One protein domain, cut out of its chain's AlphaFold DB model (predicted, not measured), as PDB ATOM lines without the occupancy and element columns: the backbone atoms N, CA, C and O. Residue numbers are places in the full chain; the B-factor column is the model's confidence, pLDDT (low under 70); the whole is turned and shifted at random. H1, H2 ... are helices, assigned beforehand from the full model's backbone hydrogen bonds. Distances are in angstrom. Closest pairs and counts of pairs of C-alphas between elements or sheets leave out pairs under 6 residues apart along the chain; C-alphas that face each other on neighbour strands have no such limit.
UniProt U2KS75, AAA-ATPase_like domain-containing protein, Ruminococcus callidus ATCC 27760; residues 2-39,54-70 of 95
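AT A GLANCE: This is residues 2 to 39 and 54 to 70 of the 95 residues of the protein "AAA-ATPase_like domain-containing protein" of Ruminococcus callidus ATCC 27760 (UniProt U2KS75). A loose, long-drawn arrangement of three helices: H2 and H3 cross near their middles towards one end of the longest axis, the short H1 lies near the beginning of H3, and the unnamed stretch of residues 2 to 14 runs in from the other end. The last residues, 65 to 70, stick out from the rest. The printed part has 55 residues, with three named helices in the order H1, H2, H3 and no named strand, and its class is all helix. The whole is loose, with a radius of gyration of the C-alphas of 13.9 A, and spans 45 by 19 by 18 A along its three main axes.

IN THESE COORDINATES: The printed part begins at Arg 2, with its C-alpha at (29.675, 36.421, -53.957), and residues 2 to 14 hold no named element. H1 is residues 15 to 20, 8.7 A from first to last C-alpha, and C-alpha 15 is at (5.578, 25.942, -47.066). H2 is residues 29 to 37, 12.2 A long by the same measure. H3, the longest helix, is residues 54 to 68 and measures 21.1 A, ending with C-alpha 68 at (-5.377, 21.459, -28.989).

HOW THE PARTS SIT: H1 and H2 are apart, and a short link of 8 residues joins them. H1 and H3 are close but not clearly touching: their closest C-alphas, those of Phe 15 and Leu 55, are 6.9 A apart. The lines of H1 and H3 are about perpendicular, at 74 degrees. H2 and H3 only just touch, with 3 pairs of C-alphas within 8 A, and H3 does so with residues 59 to 60 alone. Their closest C-alphas, those of Ile 32 and Phe 60, are 7.2 A apart. H2 and H3 run the same way at a steep tilt of 51 degrees, with their centres 11.1 A apart. In H1, H2 and H3 every O i to N i+4 pair is within hydrogen-bond range.

THE WHOLE: The two C-alphas farthest apart are those of Arg 2 and His 39, at 46.3 A. Residues 40 to 53 are not printed, and the gap across this cut, from C-alpha 39 to C-alpha 54, is 24.1 A; the link from H2 to H3 is across the cut. Residues 65 to 70, of which 65 to 68 belong to H3, stand free. The C-alphas of residues 2 to 14 lie 10 to 28 A from the mean of the C-alphas. The mean pLDDT of the printed part is 70.1, and 17 residues are under 70: residues 2 to 7, 10 to 11, 13, 39, 63 to 64 and 66 to 70.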
ATOM      1  N   ARG A   2      31.030  35.975 -53.614       48.34
ATOM      2  CA  ARG A   2      29.675  36.421 -53.957       48.34
ATOM      3  C   ARG A   2      28.737  35.718 -52.980       48.34
ATOM      4  O   ARG A   2      28.613  34.504 -53.034       48.34
ATOM      5  N   SER A   3      28.177  36.453 -52.022       58.06
ATOM      6  CA  SER A   3      27.127  35.912 -51.158       58.06
ATOM      7  C   SER A   3      25.951  35.553 -52.062       58.06
ATOM      8  O   SER A   3      25.276  36.455 -52.558       58.06
ATOM      9  N   GLU A   4      25.747  34.263 -52.318       65.75
ATOM     10  CA  GLU A   4      24.538  33.714 -52.937       65.75
ATOM     11  C   GLU A   4      23.341  34.218 -52.116       65.75
ATOM     12  O   GLU A   4      23.094  33.776 -50.993       65.75
ATOM     13  N   ARG A   5      22.665  35.265 -52.602       62.25
ATOM     14  CA  ARG A   5      21.479  35.801 -51.934       62.25
ATOM     15  C   ARG A   5      20.321  34.878 -52.281       62.25
ATOM     16  O   ARG A   5      19.927  34.820 -53.443       62.25
ATOM     17  N   LYS A   6      19.783  34.187 -51.273       67.69
ATOM     18  CA  LYS A   6      18.577  33.363 -51.418       67.69
ATOM     19  C   LYS A   6      17.462  34.182 -52.064       67.69
ATOM     20  O   LYS A   6      17.259  35.351 -51.724       67.69
ATOM     21  N   MET A   7      16.749  33.565 -52.999       69.50
ATOM     22  CA  MET A   7      15.662  34.224 -53.711       69.50
ATOM     23  C   MET A   7      14.496  34.504 -52.759       69.50
ATOM     24  O   MET A   7      14.169  33.700 -51.880       69.50
ATOM     25  N   LEU A   8      13.874  35.672 -52.932       72.00
ATOM     26  CA  LEU A   8      12.660  36.032 -52.209       72.00
ATOM     27  C   LEU A   8      11.498  35.178 -52.745       72.00
ATOM     28  O   LEU A   8      11.289  35.155 -53.961       72.00
ATOM     29  N   PRO A   9      10.719  34.512 -51.876       71.50
ATOM     30  CA  PRO A   9       9.560  33.728 -52.288       71.50
ATOM     31  C   PRO A   9       8.402  34.666 -52.656       71.50
ATOM     32  O   PRO A   9       7.507  34.942 -51.860       71.50
ATOM     33  N   ILE A  10       8.427  35.205 -53.874       69.88
ATOM     34  CA  ILE A  10       7.349  36.042 -54.408       69.88
ATOM     35  C   ILE A  10       6.331  35.117 -55.082       69.88
ATOM     36  O   ILE A  10       6.659  34.438 -56.049       69.88
ATOM     37  N   GLY A  11       5.103  35.074 -54.562       69.88
ATOM     38  CA  GLY A  11       4.028  34.231 -55.107       69.88
ATOM     39  C   GLY A  11       4.090  32.752 -54.703       69.88
ATOM     40  O   GLY A  11       3.307  31.952 -55.204       69.88
ATOM     41  N   VAL A  12       4.994  32.370 -53.791       70.88
ATOM     42  CA  VAL A  12       5.034  31.015 -53.222       70.88
ATOM     43  C   VAL A  12       4.294  31.008 -51.893       70.88
ATOM     44  O   VAL A  12       4.757  31.569 -50.904       70.88
ATOM     45  N   GLU A  13       3.133  30.362 -51.883       68.81
ATOM     46  CA  GLU A  13       2.244  30.313 -50.713       68.81
ATOM     47  C   GLU A  13       2.340  28.991 -49.945       68.81
ATOM     48  O   GLU A  13       1.821  28.883 -48.839       68.81
ATOM     49  N   ASN A  14       3.015  27.990 -50.519       71.50
ATOM     50  CA  ASN A  14       3.123  26.656 -49.943       71.50
ATOM     51  C   ASN A  14       4.465  26.480 -49.213       71.50
ATOM     52  O   ASN A  14       5.529  26.654 -49.814       71.50
ATOM     53  N   PHE A  15       4.408  26.105 -47.932       71.94
ATOM     54  CA  PHE A  15       5.578  25.942 -47.066       71.94
ATOM     55  C   PHE A  15       6.552  24.877 -47.588       71.94
ATOM     56  O   PHE A  15       7.766  25.071 -47.558       71.94
ATOM     57  N   GLU A  16       6.030  23.789 -48.157       73.69
ATOM     58  CA  GLU A  16       6.848  22.695 -48.691       73.69
ATOM     59  C   GLU A  16       7.745  23.160 -49.849       73.69
ATOM     60  O   GLU A  16       8.942  22.871 -49.883       73.69
ATOM     61  N   LYS A  17       7.190  23.965 -50.764       73.06
ATOM     62  CA  LYS A  17       7.940  24.566 -51.879       73.06
ATOM     63  C   LYS A  17       8.994  25.551 -51.377       73.06
ATOM     64  O   LYS A  17      10.050  25.690 -51.986       73.06
ATOM     65  N   LEU A  18       8.710  26.220 -50.263       76.12
ATOM     66  CA  LEU A  18       9.608  27.187 -49.643       76.12
ATOM     67  C   LEU A  18      10.838  26.505 -49.028       76.12
ATOM     68  O   LEU A  18      11.954  26.969 -49.257       76.12
ATOM     69  N   ARG A  19      10.646  25.351 -48.370       75.31
ATOM     70  CA  ARG A  19      11.744  24.479 -47.911       75.31
ATOM     71  C   ARG A  19      12.516  23.842 -49.064       75.31
ATOM     72  O   ARG A  19      13.741  23.837 -49.039       75.31
ATOM     73  N   ARG A  20      11.820  23.302 -50.071       77.00
ATOM     74  CA  ARG A  20      12.452  22.556 -51.173       77.00
ATOM     75  C   ARG A  20      13.348  23.430 -52.053       77.00
ATOM     76  O   ARG A  20      14.340  22.936 -52.578       77.00
ATOM     77  N   ASN A  21      13.013  24.710 -52.197       75.38
ATOM     78  CA  ASN A  21      13.710  25.629 -53.094       75.38
ATOM     79  C   ASN A  21      14.731  26.542 -52.377       75.38
ATOM     80  O   ASN A  21      15.159  27.525 -52.974       75.38
ATOM     81  N   ASP A  22      15.091  26.256 -51.116       70.25
ATOM     82  CA  ASP A  22      16.013  27.052 -50.276       70.25
ATOM     83  C   ASP A  22      15.771  28.577 -50.354       70.25
ATOM     84  O   ASP A  22      16.684  29.394 -50.495       70.25
ATOM     85  N   MET A  23      14.498  28.978 -50.299       74.69
ATOM     86  CA  MET A  23      14.099  30.380 -50.416       74.69
ATOM     87  C   MET A  23      14.147  31.104 -49.070       74.69
ATOM     88  O   MET A  23      14.142  30.499 -47.997       74.69
ATOM     89  N   TYR A  24      14.176  32.436 -49.120       72.44
ATOM     90  CA  TYR A  24      14.224  33.255 -47.914       72.44
ATOM     91  C   TYR A  24      12.889  33.209 -47.150       72.44
ATOM     92  O   TYR A  24      11.891  33.768 -47.604       72.44
ATOM     93  N   TYR A  25      12.875  32.577 -45.978       74.38
ATOM     94  CA  TYR A  25      11.731  32.544 -45.067       74.38
ATOM     95  C   TYR A  25      11.992  33.420 -43.839       74.38
ATOM     96  O   TYR A  25      13.087  33.396 -43.283       74.38
ATOM     97  N   VAL A  26      10.984  34.176 -43.403       72.69
ATOM     98  CA  VAL A  26      11.016  34.879 -42.114       72.69
ATOM     99  C   VAL A  26      10.118  34.111 -41.163       72.69
ATOM    100  O   VAL A  26       8.898  34.128 -41.335       72.69
ATOM    101  N   ASP A  27      10.734  33.452 -40.187       73.00
ATOM    102  CA  ASP A  27      10.019  32.750 -39.130       73.00
ATOM    103  C   ASP A  27       9.359  33.755 -38.178       73.00
ATOM    104  O   ASP A  27       9.989  34.710 -37.721       73.00
ATOM    105  N   LYS A  28       8.058  33.575 -37.948       71.31
ATOM    106  CA  LYS A  28       7.227  34.420 -37.075       71.31
ATOM    107  C   LYS A  28       6.536  33.603 -35.981       71.31
ATOM    108  O   LYS A  28       5.676  34.148 -35.293       71.31
ATOM    109  N   THR A  29       6.881  32.323 -35.838       72.88
ATOM    110  CA  THR A  29       6.308  31.417 -34.829       72.88
ATOM    111  C   THR A  29       6.454  31.968 -33.413       72.88
ATOM    112  O   THR A  29       5.507  31.908 -32.642       72.88
ATOM    113  N   GLU A  30       7.578  32.613 -33.090       70.44
ATOM    114  CA  GLU A  30       7.800  33.258 -31.785       70.44
ATOM    115  C   GLU A  30       6.794  34.391 -31.513       70.44
ATOM    116  O   GLU A  30       6.149  34.417 -30.469       70.44
ATOM    117  N   ILE A  31       6.564  35.265 -32.502       75.12
ATOM    118  CA  ILE A  31       5.580  36.358 -32.403       75.12
ATOM    119  C   ILE A  31       4.165  35.793 -32.229       75.12
ATOM    120  O   ILE A  31       3.360  36.342 -31.483       75.12
ATOM    121  N   ILE A  32       3.856  34.696 -32.925       74.88
ATOM    122  CA  ILE A  32       2.571  33.997 -32.828       74.88
ATOM    123  C   ILE A  32       2.402  33.355 -31.445       74.88
ATOM    124  O   ILE A  32       1.329  33.461 -30.855       74.88
ATOM    125  N   ALA A  33       3.445  32.725 -30.909       74.25
ATOM    126  CA  ALA A  33       3.423  32.102 -29.591       74.25
ATOM    127  C   ALA A  33       3.214  33.141 -28.483       74.25
ATOM    128  O   ALA A  33       2.400  32.927 -27.586       74.25
ATOM    129  N   ASP A  34       3.889  34.287 -28.572       74.69
ATOM    130  CA  ASP A  34       3.672  35.399 -27.648       74.69
ATOM    131  C   ASP A  34       2.258  35.976 -27.790       74.69
ATOM    132  O   ASP A  34       1.616  36.290 -26.789       74.69
ATOM    133  N   LEU A  35       1.717  36.038 -29.013       74.75
ATOM    134  CA  LEU A  35       0.330  36.438 -29.254       74.75
ATOM    135  C   LEU A  35      -0.680  35.497 -28.587       74.75
ATOM    136  O   LEU A  35      -1.670  35.967 -28.040       74.75
ATOM    137  N   LEU A  36      -0.434  34.186 -28.645       72.81
ATOM    138  CA  LEU A  36      -1.287  33.158 -28.043       72.81
ATOM    139  C   LEU A  36      -1.184  33.133 -26.512       72.81
ATOM    140  O   LEU A  36      -2.160  32.808 -25.840       72.81
ATOM    141  N   ARG A  37      -0.013  33.465 -25.954       72.06
ATOM    142  CA  ARG A  37       0.210  33.562 -24.502       72.06
ATOM    143  C   ARG A  37      -0.384  34.827 -23.895       72.06
ATOM    144  O   ARG A  37      -0.767  34.821 -22.729       72.06
ATOM    145  N   ASN A  38      -0.443  35.906 -24.666       72.94
ATOM    146  CA  ASN A  38      -1.049  37.149 -24.220       72.94
ATOM    147  C   ASN A  38      -2.576  36.991 -24.188       72.94
ATOM    148  O   ASN A  38      -3.250  37.075 -25.212       72.94
ATOM    149  N   HIS A  39      -3.121  36.764 -22.992       61.22
ATOM    150  CA  HIS A  39      -4.559  36.716 -22.736       61.22
ATOM    151  C   HIS A  39      -5.188  38.108 -22.910       61.22
ATOM    152  O   HIS A  39      -5.306  38.873 -21.956       61.22
ATOM    153  N   THR A  54      -1.277  34.255 -46.208       72.06
ATOM    154  CA  THR A  54      -1.729  32.864 -46.384       72.06
ATOM    155  C   THR A  54      -0.824  31.894 -45.631       72.06
ATOM    156  O   THR A  54      -1.291  31.109 -44.815       72.06
ATOM    157  N   LEU A  55       0.490  32.024 -45.821       71.94
ATOM    158  CA  LEU A  55       1.485  31.178 -45.168       71.94
ATOM    159  C   LEU A  55       1.505  31.361 -43.642       71.94
ATOM    160  O   LEU A  55       1.658  30.396 -42.905       71.94
ATOM    161  N   THR A  56       1.301  32.594 -43.169       71.44
ATOM    162  CA  THR A  56       1.212  32.891 -41.729       71.44
ATOM    163  C   THR A  56      -0.026  32.233 -41.104       71.44
ATOM    164  O   THR A  56       0.062  31.680 -40.016       71.44
ATOM    165  N   ILE A  57      -1.167  32.245 -41.803       74.00
ATOM    166  CA  ILE A  57      -2.406  31.592 -41.349       74.00
ATOM    167  C   ILE A  57      -2.246  30.068 -41.318       74.00
ATOM    168  O   ILE A  57      -2.687  29.441 -40.364       74.00
ATOM    169  N   LEU A  58      -1.594  29.472 -42.322       74.19
ATOM    170  CA  LEU A  58      -1.340  28.026 -42.349       74.19
ATOM    171  C   LEU A  58      -0.524  27.564 -41.134       74.19
ATOM    172  O   LEU A  58      -0.878  26.570 -40.508       74.19
ATOM    173  N   ILE A  59       0.520  28.314 -40.779       72.31
ATOM    174  CA  ILE A  59       1.359  28.027 -39.606       72.31
ATOM    175  C   ILE A  59       0.568  28.226 -38.315       72.31
ATOM    176  O   ILE A  59       0.595  27.363 -37.451       72.31
ATOM    177  N   PHE A  60      -0.225  29.296 -38.225       74.62
ATOM    178  CA  PHE A  60      -1.087  29.547 -37.071       74.62
ATOM    179  C   PHE A  60      -2.099  28.416 -36.828       74.62
ATOM    180  O   PHE A  60      -2.297  27.988 -35.694       74.62
ATOM    181  N   ILE A  61      -2.734  27.914 -37.893       72.88
ATOM    182  CA  ILE A  61      -3.670  26.784 -37.814       72.88
ATOM    183  C   ILE A  61      -2.934  25.509 -37.391       72.88
ATOM    184  O   ILE A  61      -3.458  24.759 -36.570       72.88
ATOM    185  N   PHE A  62      -1.734  25.270 -37.924       72.00
ATOM    186  CA  PHE A  62      -0.915  24.114 -37.563       72.00
ATOM    187  C   PHE A  62      -0.490  24.152 -36.086       72.00
ATOM    188  O   PHE A  62      -0.698  23.175 -35.370       72.00
ATOM    189  N   ASP A  63       0.002  25.297 -35.606       67.69
ATOM    190  CA  ASP A  63       0.399  25.495 -34.210       67.69
ATOM    191  C   ASP A  63      -0.794  25.319 -33.257       67.69
ATOM    192  O   ASP A  63      -0.691  24.611 -32.255       67.69
ATOM    193  N   LEU A  64      -1.962  25.886 -33.588       68.06
ATOM    194  CA  LEU A  64      -3.191  25.679 -32.811       68.06
ATOM    195  C   LEU A  64      -3.634  24.215 -32.795       68.06
ATOM    196  O   LEU A  64      -4.027  23.713 -31.744       68.06
ATOM    197  N   TYR A  65      -3.565  23.526 -33.936       72.62
ATOM    198  CA  TYR A  65      -3.886  22.102 -34.016       72.62
ATOM    199  C   TYR A  65      -2.964  21.277 -33.108       72.62
ATOM    200  O   TYR A  65      -3.445  20.418 -32.367       72.62
ATOM    201  N   CYS A  66      -1.664  21.587 -33.085       62.47
ATOM    202  CA  CYS A  66      -0.699  20.966 -32.179       62.47
ATOM    203  C   CYS A  66      -0.965  21.273 -30.696       62.47
ATOM    204  O   CYS A  66      -0.749  20.403 -29.856       62.47
ATOM    205  N   ILE A  67      -1.438  22.477 -30.356       65.19
ATOM    206  CA  ILE A  67      -1.780  22.852 -28.973       65.19
ATOM    207  C   ILE A  67      -3.049  22.128 -28.500       65.19
ATOM    208  O   ILE A  67      -3.075  21.591 -27.393       65.19
ATOM    209  N   PHE A  68      -4.099  22.098 -29.327       58.19
ATOM    210  CA  PHE A  68      -5.377  21.459 -28.989       58.19
ATOM    211  C   PHE A  68      -5.272  19.935 -28.932       58.19
ATOM    212  O   PHE A  68      -5.890  19.290 -28.085       58.19
ATOM    213  N   HIS A  69      -4.469  19.346 -29.813       63.53
ATOM    214  CA  HIS A  69      -4.179  17.925 -29.802       63.53
ATOM    215  C   HIS A  69      -2.947  17.688 -28.918       63.53
ATOM    216  O   HIS A  69      -1.845  17.537 -29.432       63.53
ATOM    217  N   HIS A  70      -3.134  17.696 -27.588       49.50
ATOM    218  CA  HIS A  70      -2.111  17.568 -26.531       49.50
ATOM    219  C   HIS A  70      -1.321  16.237 -26.590       49.50
ATOM    220  O   HIS A  70      -1.318  15.422 -25.663       49.50
TER     221      HIS A  70